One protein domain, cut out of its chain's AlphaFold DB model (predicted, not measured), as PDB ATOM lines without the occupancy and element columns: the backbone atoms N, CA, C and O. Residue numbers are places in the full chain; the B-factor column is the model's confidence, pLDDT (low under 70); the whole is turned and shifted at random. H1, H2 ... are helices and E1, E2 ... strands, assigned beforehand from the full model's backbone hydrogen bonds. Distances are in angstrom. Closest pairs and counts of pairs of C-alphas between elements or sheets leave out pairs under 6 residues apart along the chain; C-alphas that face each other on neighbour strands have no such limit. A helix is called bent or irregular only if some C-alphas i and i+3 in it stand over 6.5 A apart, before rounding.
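What this domain is: This is residues 117 to 195 of the 195 residues of a protein of Perkinsus olseni (UniProt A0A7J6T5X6). Little regular structure: a drawn-out chain runs from helices H1 and H2 at one end, through a long loop and short helix H3, to a two-stranded antiparallel hairpin, E1 and E2, at the other end. The 79 printed residues include three named helices and two strands, in the order H1, H2, H3, E1, E2; the class is mixed, with 31 residues in named elements. The whole is extended, radius of gyration of the C-alphas 18.8 A, spanning 56 by 27 by 23 A.

How they stand to each other: H1, residues 129 to 133, and H2, residues 136 to 146, are close but not clearly touching; their closest C-alphas, Trp 131 and Gly 137, are 7.4 A apart. H3, residues 168 to 172, is apart from both. E1, residues 179 to 183, and E2, residues 189 to 193, form a hairpin, antiparallel at 155 degrees, with N 182 and O 190 within hydrogen-bond range at 3.4 A. The O i to N i+4 pair is within range in H1, 5 of 7 in H2, and 0 of 1 in H3, which has 1 of 2 O i to N i+3 pairs.

Where its parts are: H1 begins at C-alpha 129, (-9.231, 29.379, 23.610). H2, 15.0 A long, is only just irregular: C-alphas 142 and 145 are 6.8 A apart. E1 is 12.4 A long; E2, 13.0 A, ends at (-4.936, -11.373, 37.592).

The domain as a whole: The farthest C-alphas, Asp 117 and Asp 186, are 57.0 A apart. The printed part has no cut; the link H2 to H3, 21 residues, is long. The pLDDT is under 70 at residues 117 to 120, 132 to 133 and 175 to 195.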
ATOM      1  N   ASP A 117      -8.350  30.242  12.988       57.28
ATOM      2  CA  ASP A 117      -7.667  29.073  12.464       57.28
ATOM      3  C   ASP A 117      -6.621  28.538  13.459       57.28
ATOM      4  O   ASP A 117      -5.616  29.180  13.770       57.28
ATOM      5  N   LEU A 118      -6.881  27.340  13.991       59.81
ATOM      6  CA  LEU A 118      -5.923  26.574  14.796       59.81
ATOM      7  C   LEU A 118      -5.151  25.547  13.949       59.81
ATOM      8  O   LEU A 118      -4.477  24.693  14.524       59.81
ATOM      9  N   ASP A 119      -5.266  25.608  12.614       62.88
ATOM     10  CA  ASP A 119      -4.725  24.634  11.656       62.88
ATOM     11  C   ASP A 119      -5.142  23.184  11.985       62.88
ATOM     12  O   ASP A 119      -4.426  22.214  11.719       62.88
ATOM     13  N   VAL A 120      -6.313  23.027  12.607       66.62
ATOM     14  CA  VAL A 120      -6.886  21.744  13.026       66.62
ATOM     15  C   VAL A 120      -8.234  21.587  12.345       66.62
ATOM     16  O   VAL A 120      -9.084  22.470  12.426       66.62
ATOM     17  N   ASP A 121      -8.436  20.441  11.695       74.88
ATOM     18  CA  ASP A 121      -9.694  20.073  11.036       74.88
ATOM     19  C   ASP A 121     -10.752  19.641  12.072       74.88
ATOM     20  O   ASP A 121     -11.176  18.487  12.130       74.88
ATOM     21  N   ASP A 122     -11.114  20.575  12.953       74.31
ATOM     22  CA  ASP A 122     -12.143  20.442  13.982       74.31
ATOM     23  C   ASP A 122     -12.967  21.750  14.036       74.31
ATOM     24  O   ASP A 122     -12.429  22.814  14.360       74.31
ATOM     25  N   PRO A 123     -14.277  21.707  13.722       75.50
ATOM     26  CA  PRO A 123     -15.128  22.898  13.671       75.50
ATOM     27  C   PRO A 123     -15.324  23.581  15.033       75.50
ATOM     28  O   PRO A 123     -15.679  24.765  15.075       75.50
ATOM     29  N   ASP A 124     -15.098  22.863  16.134       78.94
ATOM     30  CA  ASP A 124     -15.247  23.374  17.493       78.94
ATOM     31  C   ASP A 124     -13.927  23.900  18.074       78.94
ATOM     32  O   ASP A 124     -13.933  24.555  19.121       78.94
ATOM     33  N   ALA A 125     -12.801  23.713  17.372       74.12
ATOM     34  CA  ALA A 125     -11.478  24.170  17.795       74.12
ATOM     35  C   ALA A 125     -11.448  25.681  18.101       74.12
ATOM     36  O   ALA A 125     -10.877  26.100  19.109       74.12
ATOM     37  N   ARG A 126     -12.170  26.499  17.320       70.44
ATOM     38  CA  ARG A 126     -12.308  27.955  17.535       70.44
ATOM     39  C   ARG A 126     -12.853  28.344  18.916       70.44
ATOM     40  O   ARG A 126     -12.621  29.450  19.399       70.44
ATOM     41  N   TYR A 127     -13.593  27.453  19.576       74.06
ATOM     42  CA  TYR A 127     -14.138  27.698  20.914       74.06
ATOM     43  C   TYR A 127     -13.155  27.325  22.032       74.06
ATOM     44  O   TYR A 127     -13.366  27.675  23.196       74.06
ATOM     45  N   GLN A 128     -12.046  26.665  21.700       74.25
ATOM     46  CA  GLN A 128     -11.077  26.126  22.647       74.25
ATOM     47  C   GLN A 128      -9.907  27.090  22.865       74.25
ATOM     48  O   GLN A 128      -8.748  26.780  22.604       74.25
ATOM     49  N   LYS A 129     -10.202  28.276  23.418       70.62
ATOM     50  CA  LYS A 129      -9.231  29.379  23.610       70.62
ATOM     51  C   LYS A 129      -7.928  28.979  24.320       70.62
ATOM     52  O   LYS A 129      -6.881  29.579  24.090       70.62
ATOM     53  N   HIS A 130      -7.980  27.954  25.169       73.19
ATOM     54  CA  HIS A 130      -6.818  27.428  25.882       73.19
ATOM     55  C   HIS A 130      -5.772  26.784  24.952       73.19
ATOM     56  O   HIS A 130      -4.585  26.832  25.263       73.19
ATOM     57  N   TRP A 131      -6.167  26.238  23.797       72.56
ATOM     58  CA  TRP A 131      -5.228  25.701  22.804       72.56
ATOM     59  C   TRP A 131      -4.366  26.792  22.180       72.56
ATOM     60  O   TRP A 131      -3.169  26.582  22.002       72.56
ATOM     61  N   LYS A 132      -4.935  27.979  21.928       66.25
ATOM     62  CA  LYS A 132      -4.158  29.125  21.446       66.25
ATOM     63  C   LYS A 132      -3.222  29.678  22.518       66.25
ATOM     64  O   LYS A 132      -2.090  30.017  22.202       66.25
ATOM     65  N   TRP A 133      -3.660  29.729  23.779       67.75
ATOM     66  CA  TRP A 133      -2.810  30.189  24.886       67.75
ATOM     67  C   TRP A 133      -1.533  29.347  25.034       67.75
ATOM     68  O   TRP A 133      -0.462  29.882  25.297       67.75
ATOM     69  N   MET A 134      -1.640  28.036  24.820       70.75
ATOM     70  CA  MET A 134      -0.502  27.112  24.868       70.75
ATOM     71  C   MET A 134       0.229  26.965  23.521       70.75
ATOM     72  O   MET A 134       1.117  26.123  23.411       70.75
ATOM     73  N   ASP A 135      -0.169  27.735  22.506       73.75
ATOM     74  CA  ASP A 135       0.329  27.671  21.127       73.75
ATOM     75  C   ASP A 135       0.327  26.254  20.521       73.75
ATOM     76  O   ASP A 135       1.246  25.811  19.829       73.75
ATOM     77  N   MET A 136      -0.740  25.499  20.809       75.31
ATOM     78  CA  MET A 136      -0.820  24.073  20.480       75.31
ATOM     79  C   MET A 136      -0.786  23.788  18.976       75.31
ATOM     80  O   MET A 136      -0.330  22.711  18.600       75.31
ATOM     81  N   GLY A 137      -1.224  24.726  18.129       71.50
ATOM     82  CA  GLY A 137      -1.163  24.584  16.670       71.50
ATOM     83  C   GLY A 137       0.275  24.393  16.175       71.50
ATOM     84  O   GLY A 137       0.576  23.399  15.510       71.50
ATOM     85  N   GLU A 138       1.195  25.268  16.593       71.31
ATOM     86  CA  GLU A 138       2.617  25.157  16.240       71.31
ATOM     87  C   GLU A 138       3.260  23.929  16.900       71.31
ATOM     88  O   GLU A 138       3.971  23.154  16.250       71.31
ATOM     89  N   VAL A 139       2.948  23.685  18.180       75.38
ATOM     90  CA  VAL A 139       3.451  22.511  18.909       75.38
ATOM     91  C   VAL A 139       3.059  21.218  18.204       75.38
ATOM     92  O   VAL A 139       3.891  20.321  18.080       75.38
ATOM     93  N   TRP A 140       1.824  21.088  17.720       72.81
ATOM     94  CA  TRP A 140       1.382  19.900  16.998       72.81
ATOM     95  C   TRP A 140       2.083  19.752  15.654       72.81
ATOM     96  O   TRP A 140       2.574  18.660  15.371       72.81
ATOM     97  N   GLN A 141       2.212  20.813  14.859       72.25
ATOM     98  CA  GLN A 141       2.927  20.737  13.580       72.25
ATOM     99  C   GLN A 141       4.385  20.285  13.760       72.25
ATOM    100  O   GLN A 141       4.878  19.452  12.997       72.25
ATOM    101  N   LEU A 142       5.055  20.766  14.811       73.75
ATOM    102  CA  LEU A 142       6.433  20.392  15.127       73.75
ATOM    103  C   LEU A 142       6.541  19.008  15.783       73.75
ATOM    104  O   LEU A 142       7.485  18.268  15.506       73.75
ATOM    105  N   ALA A 143       5.605  18.635  16.656       73.38
ATOM    106  CA  ALA A 143       5.700  17.414  17.452       73.38
ATOM    107  C   ALA A 143       5.111  16.182  16.758       73.38
ATOM    108  O   ALA A 143       5.672  15.094  16.908       73.38
ATOM    109  N   LEU A 144       4.006  16.315  16.008       70.88
ATOM    110  CA  LEU A 144       3.289  15.193  15.383       70.88
ATOM    111  C   LEU A 144       4.198  14.290  14.529       70.88
ATOM    112  O   LEU A 144       4.115  13.071  14.705       70.88
ATOM    113  N   PRO A 145       5.125  14.813  13.695       78.19
ATOM    114  CA  PRO A 145       6.056  13.976  12.930       78.19
ATOM    115  C   PRO A 145       6.993  13.116  13.793       78.19
ATOM    116  O   PRO A 145       7.575  12.146  13.309       78.19
ATOM    117  N   HIS A 146       7.156  13.462  15.071       78.62
ATOM    118  CA  HIS A 146       8.053  12.798  16.015       78.62
ATOM    119  C   HIS A 146       7.318  11.938  17.058       78.62
ATOM    120  O   HIS A 146       7.966  11.251  17.858       78.62
ATOM    121  N   VAL A 147       5.980  11.917  17.055       77.38
ATOM    122  CA  VAL A 147       5.191  11.055  17.944       77.38
ATOM    123  C   VAL A 147       5.307   9.603  17.481       77.38
ATOM    124  O   VAL A 147       4.650   9.154  16.549       77.38
ATOM    125  N   THR A 148       6.147   8.835  18.170       77.00
ATOM    126  CA  THR A 148       6.416   7.418  17.859       77.00
ATOM    127  C   THR A 148       5.680   6.438  18.770       77.00
ATOM    128  O   THR A 148       5.750   5.225  18.568       77.00
ATOM    129  N   ARG A 149       4.988   6.938  19.800       76.62
ATOM    130  CA  ARG A 149       4.323   6.113  20.814       76.62
ATOM    131  C   ARG A 149       2.982   6.698  21.232       76.62
ATOM    132  O   ARG A 149       2.872   7.889  21.502       76.62
ATOM    133  N   GLU A 150       2.000   5.822  21.391       77.44
ATOM    134  CA  GLU A 150       0.748   6.150  22.066       77.44
ATOM    135  C   GLU A 150       0.956   6.139  23.587       77.44
ATOM    136  O   GLU A 150       1.510   5.187  24.151       77.44
ATOM    137  N   VAL A 151       0.483   7.182  24.270       80.12
ATOM    138  CA  VAL A 151       0.483   7.259  25.737       80.12
ATOM    139  C   VAL A 151      -0.897   6.863  26.255       80.12
ATOM    140  O   VAL A 151      -1.913   7.386  25.813       80.12
ATOM    141  N   LYS A 152      -0.943   5.930  27.212       82.00
ATOM    142  CA  LYS A 152      -2.190   5.518  27.872       82.00
ATOM    143  C   LYS A 152      -2.363   6.293  29.169       82.00
ATOM    144  O   LYS A 152      -1.582   6.093  30.097       82.00
ATOM    145  N   LEU A 153      -3.394   7.127  29.229       80.62
ATOM    146  CA  LEU A 153      -3.765   7.908  30.406       80.62
ATOM    147  C   LEU A 153      -4.914   7.224  31.165       80.62
ATOM    148  O   LEU A 153      -5.825   6.671  30.551       80.62
ATOM    149  N   ALA A 154      -4.864   7.251  32.499       83.31
ATOM    150  CA  ALA A 154      -5.975   6.845  33.355       83.31
ATOM    151  C   ALA A 154      -6.647   8.098  33.924       83.31
ATOM    152  O   ALA A 154      -5.972   8.927  34.527       83.31
ATOM    153  N   VAL A 155      -7.962   8.205  33.743       83.00
ATOM    154  CA  VAL A 155      -8.781   9.320  34.235       83.00
ATOM    155  C   VAL A 155      -9.740   8.773  35.292       83.00
ATOM    156  O   VAL A 155     -10.411   7.768  35.054       83.00
ATOM    157  N   LEU A 156      -9.752   9.388  36.476       86.00
ATOM    158  CA  LEU A 156     -10.657   9.048  37.577       86.00
ATOM    159  C   LEU A 156     -11.780  10.086  37.614       86.00
ATOM    160  O   LEU A 156     -11.596  11.167  38.160       86.00
ATOM    161  N   ASP A 157     -12.915   9.750  37.010       89.62
ATOM    162  CA  ASP A 157     -14.080  10.629  36.868       89.62
ATOM    163  C   ASP A 157     -15.372   9.780  36.885       89.62
ATOM    164  O   ASP A 157     -15.337   8.558  37.056       89.62
ATOM    165  N   SER A 158     -16.515  10.423  36.679       89.88
ATOM    166  CA  SER A 158     -17.862   9.876  36.504       89.88
ATOM    167  C   SER A 158     -18.015   8.895  35.333       89.88
ATOM    168  O   SER A 158     -19.008   8.171  35.258       89.88
ATOM    169  N   GLY A 159     -17.025   8.821  34.445       87.62
ATOM    170  CA  GLY A 159     -16.985   7.904  33.314       87.62
ATOM    171  C   GLY A 159     -16.639   8.626  32.020       87.62
ATOM    172  O   GLY A 159     -16.118   9.733  32.031       87.62
ATOM    173  N   ILE A 160     -16.901   7.969  30.894       87.44
ATOM    174  CA  ILE A 160     -16.714   8.526  29.552       87.44
ATOM    175  C   ILE A 160     -17.814   7.983  28.645       87.44
ATOM    176  O   ILE A 160     -18.114   6.780  28.678       87.44
ATOM    177  N   ASP A 161     -18.418   8.861  27.848       90.81
ATOM    178  CA  ASP A 161     -19.375   8.447  26.832       90.81
ATOM    179  C   ASP A 161     -18.632   7.904  25.608       90.81
ATOM    180  O   ASP A 161     -18.083   8.627  24.785       90.81
ATOM    181  N   TRP A 162     -18.612   6.580  25.487       90.69
ATOM    182  CA  TRP A 162     -17.990   5.902  24.355       90.69
ATOM    183  C   TRP A 162     -18.827   5.925  23.065       90.69
ATOM    184  O   TRP A 162     -18.406   5.301  22.086       90.69
ATOM    185  N   ALA A 163     -20.029   6.506  23.084       90.38
ATOM    186  CA  ALA A 163     -20.845   6.730  21.894       90.38
ATOM    187  C   ALA A 163     -20.538   8.075  21.215       90.38
ATOM    188  O   ALA A 163     -20.863   8.230  20.036       90.38
ATOM    189  N   ASP A 164     -19.890   8.999  21.929       89.31
ATOM    190  CA  ASP A 164     -19.390  10.261  21.389       89.31
ATOM    191  C   ASP A 164     -18.428  10.008  20.214       89.31
ATOM    192  O   ASP A 164     -17.592   9.098  20.262       89.31
ATOM    193  N   ARG A 165     -18.566  10.790  19.137       87.38
ATOM    194  CA  ARG A 165     -17.792  10.605  17.902       87.38
ATOM    195  C   ARG A 165     -16.306  10.888  18.090       87.38
ATOM    196  O   ARG A 165     -15.511  10.202  17.446       87.38
ATOM    197  N   ASP A 166     -15.943  11.786  18.996       85.31
ATOM    198  CA  ASP A 166     -14.553  12.188  19.216       85.31
ATOM    199  C   ASP A 166     -13.811  11.149  20.069       85.31
ATOM    200  O   ASP A 166     -12.623  10.879  19.873       85.31
ATOM    201  N   PHE A 167     -14.531  10.452  20.958       88.00
ATOM    202  CA  PHE A 167     -13.961   9.418  21.830       88.00
ATOM    203  C   PHE A 167     -14.123   7.983  21.307       88.00
ATOM    204  O   PHE A 167     -13.333   7.096  21.661       88.00
ATOM    205  N   ALA A 168     -15.120   7.710  20.460       87.19
ATOM    206  CA  ALA A 168     -15.404   6.370  19.944       87.19
ATOM    207  C   ALA A 168     -14.195   5.672  19.278       87.19
ATOM    208  O   ALA A 168     -14.007   4.470  19.528       87.19
ATOM    209  N   PRO A 169     -13.335   6.356  18.489       86.06
ATOM    210  CA  PRO A 169     -12.140   5.742  17.906       86.06
ATOM    211  C   PRO A 169     -11.157   5.207  18.960       86.06
ATOM    212  O   PRO A 169     -10.584   4.126  18.787       86.06
ATOM    213  N   LEU A 170     -11.022   5.902  20.096       83.38
ATOM    214  CA  LEU A 170     -10.078   5.563  21.169       83.38
ATOM    215  C   LEU A 170     -10.495   4.316  21.956       83.38
ATOM    216  O   LEU A 170      -9.658   3.594  22.497       83.38
ATOM    217  N   LYS A 171     -11.788   3.977  21.972       82.38
ATOM    218  CA  LYS A 171     -12.293   2.792  22.682       82.38
ATOM    219  C   LYS A 171     -11.583   1.499  22.262       82.38
ATOM    220  O   LYS A 171     -11.401   0.592  23.074       82.38
ATOM    221  N   ARG A 172     -11.192   1.394  20.986       75.31
ATOM    222  CA  ARG A 172     -10.559   0.191  20.419       75.31
ATOM    223  C   ARG A 172      -9.082   0.053  20.803       75.31
ATOM    224  O   ARG A 172      -8.583  -1.071  20.843       75.31
ATOM    225  N   THR A 173      -8.394   1.151  21.124       75.19
ATOM    226  CA  THR A 173      -6.973   1.142  21.531       75.19
ATOM    227  C   THR A 173      -6.805   0.705  22.994       75.19
ATOM    228  O   THR A 173      -5.778   0.136  23.400       75.19
ATOM    229  N   LEU A 174      -7.869   0.850  23.789       72.31
ATOM    230  CA  LEU A 174      -7.970   0.351  25.153       72.31
ATOM    231  C   LEU A 174      -8.229  -1.163  25.163       72.31
ATOM    232  O   LEU A 174      -9.349  -1.641  25.343       72.31
ATOM    233  N   ARG A 175      -7.163  -1.963  25.016       62.22
ATOM    234  CA  ARG A 175      -7.242  -3.406  25.301       62.22
ATOM    235  C   ARG A 175      -7.781  -3.606  26.721       62.22
ATOM    236  O   ARG A 175      -7.096  -3.284  27.693       62.22
ATOM    237  N   ARG A 176      -8.984  -4.180  26.838       57.19
ATOM    238  CA  ARG A 176      -9.587  -4.584  28.115       57.19
ATOM    239  C   ARG A 176      -8.619  -5.509  28.856       57.19
ATOM    240  O   ARG A 176      -8.517  -6.690  28.541       57.19
ATOM    241  N   ARG A 177      -7.938  -4.997  29.881       54.19
ATOM    242  CA  ARG A 177      -7.406  -5.852  30.944       54.19
ATOM    243  C   ARG A 177      -8.547  -6.096  31.919       54.19
ATOM    244  O   ARG A 177      -8.974  -5.172  32.603       54.19
ATOM    245  N   ARG A 178      -9.059  -7.329  31.970       42.91
ATOM    246  CA  ARG A 178      -9.964  -7.741  33.048       42.91
ATOM    247  C   ARG A 178      -9.154  -7.784  34.339       42.91
ATOM    248  O   ARG A 178      -8.432  -8.740  34.595       42.91
ATOM    249  N   VAL A 179      -9.256  -6.728  35.131       49.00
ATOM    250  CA  VAL A 179      -8.835  -6.752  36.528       49.00
ATOM    251  C   VAL A 179     -10.105  -6.952  37.336       49.00
ATOM    252  O   VAL A 179     -10.951  -6.066  37.376       49.00
ATOM    253  N   VAL A 180     -10.259  -8.137  37.924       49.75
ATOM    254  CA  VAL A 180     -11.288  -8.364  38.941       49.75
ATOM    255  C   VAL A 180     -10.681  -7.878  40.250       49.75
ATOM    256  O   VAL A 180      -9.793  -8.524  40.809       49.75
ATOM    257  N   ALA A 181     -11.085  -6.684  40.668       48.72
ATOM    258  CA  ALA A 181     -10.838  -6.199  42.015       48.72
ATOM    259  C   ALA A 181     -12.050  -6.596  42.856       48.72
ATOM    260  O   ALA A 181     -13.175  -6.232  42.517       48.72
ATOM    261  N   THR A 182     -11.814  -7.381  43.903       51.12
ATOM    262  CA  THR A 182     -12.865  -7.763  44.850       51.12
ATOM    263  C   THR A 182     -12.550  -7.056  46.153       51.12
ATOM    264  O   THR A 182     -11.450  -7.219  46.686       51.12
ATOM    265  N   TRP A 183     -13.494  -6.248  46.623       42.53
ATOM    266  CA  TRP A 183     -13.472  -5.747  47.988       42.53
ATOM    267  C   TRP A 183     -13.829  -6.907  48.906       42.53
ATOM    268  O   TRP A 183     -14.888  -7.513  48.740       42.53
ATOM    269  N   MET A 184     -12.914  -7.259  49.803       60.53
ATOM    270  CA  MET A 184     -13.186  -8.254  50.831       60.53
ATOM    271  C   MET A 184     -13.907  -7.576  52.002       60.53
ATOM    272  O   MET A 184     -13.675  -6.400  52.284       60.53
ATOM    273  N   GLU A 185     -14.795  -8.310  52.677       61.22
ATOM    274  CA  GLU A 185     -15.581  -7.800  53.816       61.22
ATOM    275  C   GLU A 185     -14.705  -7.343  54.998       61.22
ATOM    276  O   GLU A 185     -15.158  -6.581  55.847       61.22
ATOM    277  N   ASP A 186     -13.435  -7.751  55.026       66.75
ATOM    278  CA  ASP A 186     -12.431  -7.349  56.015       66.75
ATOM    279  C   ASP A 186     -11.729  -6.011  55.693       66.75
ATOM    280  O   ASP A 186     -10.803  -5.605  56.397       66.75
ATOM    281  N   GLY A 187     -12.154  -5.316  54.631       51.56
ATOM    282  CA  GLY A 187     -11.582  -4.038  54.208       51.56
ATOM    283  C   GLY A 187     -10.268  -4.163  53.433       51.56
ATOM    284  O   GLY A 187      -9.643  -3.144  53.128       51.56
ATOM    285  N   THR A 188      -9.837  -5.379  53.082       48.47
ATOM    286  CA  THR A 188      -8.622  -5.592  52.292       48.47
ATOM    287  C   THR A 188      -8.895  -5.633  50.787       48.47
ATOM    288  O   THR A 188      -9.960  -6.028  50.301       48.47
ATOM    289  N   PHE A 189      -7.893  -5.195  50.018       45.59
ATOM    290  CA  PHE A 189      -7.949  -5.142  48.562       45.59
ATOM    291  C   PHE A 189      -7.200  -6.330  47.954       45.59
ATOM    292  O   PHE A 189      -5.973  -6.406  48.032       45.59
ATOM    293  N   SER A 190      -7.922  -7.235  47.287       48.75
ATOM    294  CA  SER A 190      -7.308  -8.324  46.522       48.75
ATOM    295  C   SER A 190      -7.403  -8.078  45.021       48.75
ATOM    296  O   SER A 190      -8.480  -7.873  44.451       48.75
ATOM    297  N   ARG A 191      -6.242  -8.136  44.359       47.62
ATOM    298  CA  ARG A 191      -6.107  -7.983  42.910       47.62
ATOM    299  C   ARG A 191      -5.785  -9.337  42.292       47.62
ATOM    300  O   ARG A 191      -4.630  -9.749  42.267       47.62
ATOM    301  N   THR A 192      -6.791 -10.019  41.751       52.00
ATOM    302  CA  THR A 192      -6.552 -11.296  41.063       52.00
ATOM    303  C   THR A 192      -6.390 -11.055  39.566       52.00
ATOM    304  O   THR A 192      -7.280 -10.530  38.892       52.00
ATOM    305  N   ARG A 193      -5.227 -11.432  39.027       44.47
ATOM    306  CA  ARG A 193      -4.936 -11.373  37.592       44.47
ATOM    307  C   ARG A 193      -5.516 -12.633  36.941       44.47
ATOM    308  O   ARG A 193      -4.948 -13.705  37.110       44.47
ATOM    309  N   ARG A 194      -6.633 -12.534  36.212       47.19
ATOM    310  CA  ARG A 194      -7.003 -13.603  35.267       47.19
ATOM    311  C   ARG A 194      -6.189 -13.407  33.992       47.19
ATOM    312  O   ARG A 194      -6.211 -12.310  33.431       47.19
ATOM    313  N   ILE A 195      -5.433 -14.441  33.624       41.09
ATOM    314  CA  ILE A 195      -4.784 -14.576  32.313       41.09
ATOM    315  C   ILE A 195      -5.880 -14.779  31.267       41.09
ATOM    316  O   ILE A 195      -6.840 -15.522  31.582       41.09
TER     317      ILE A 195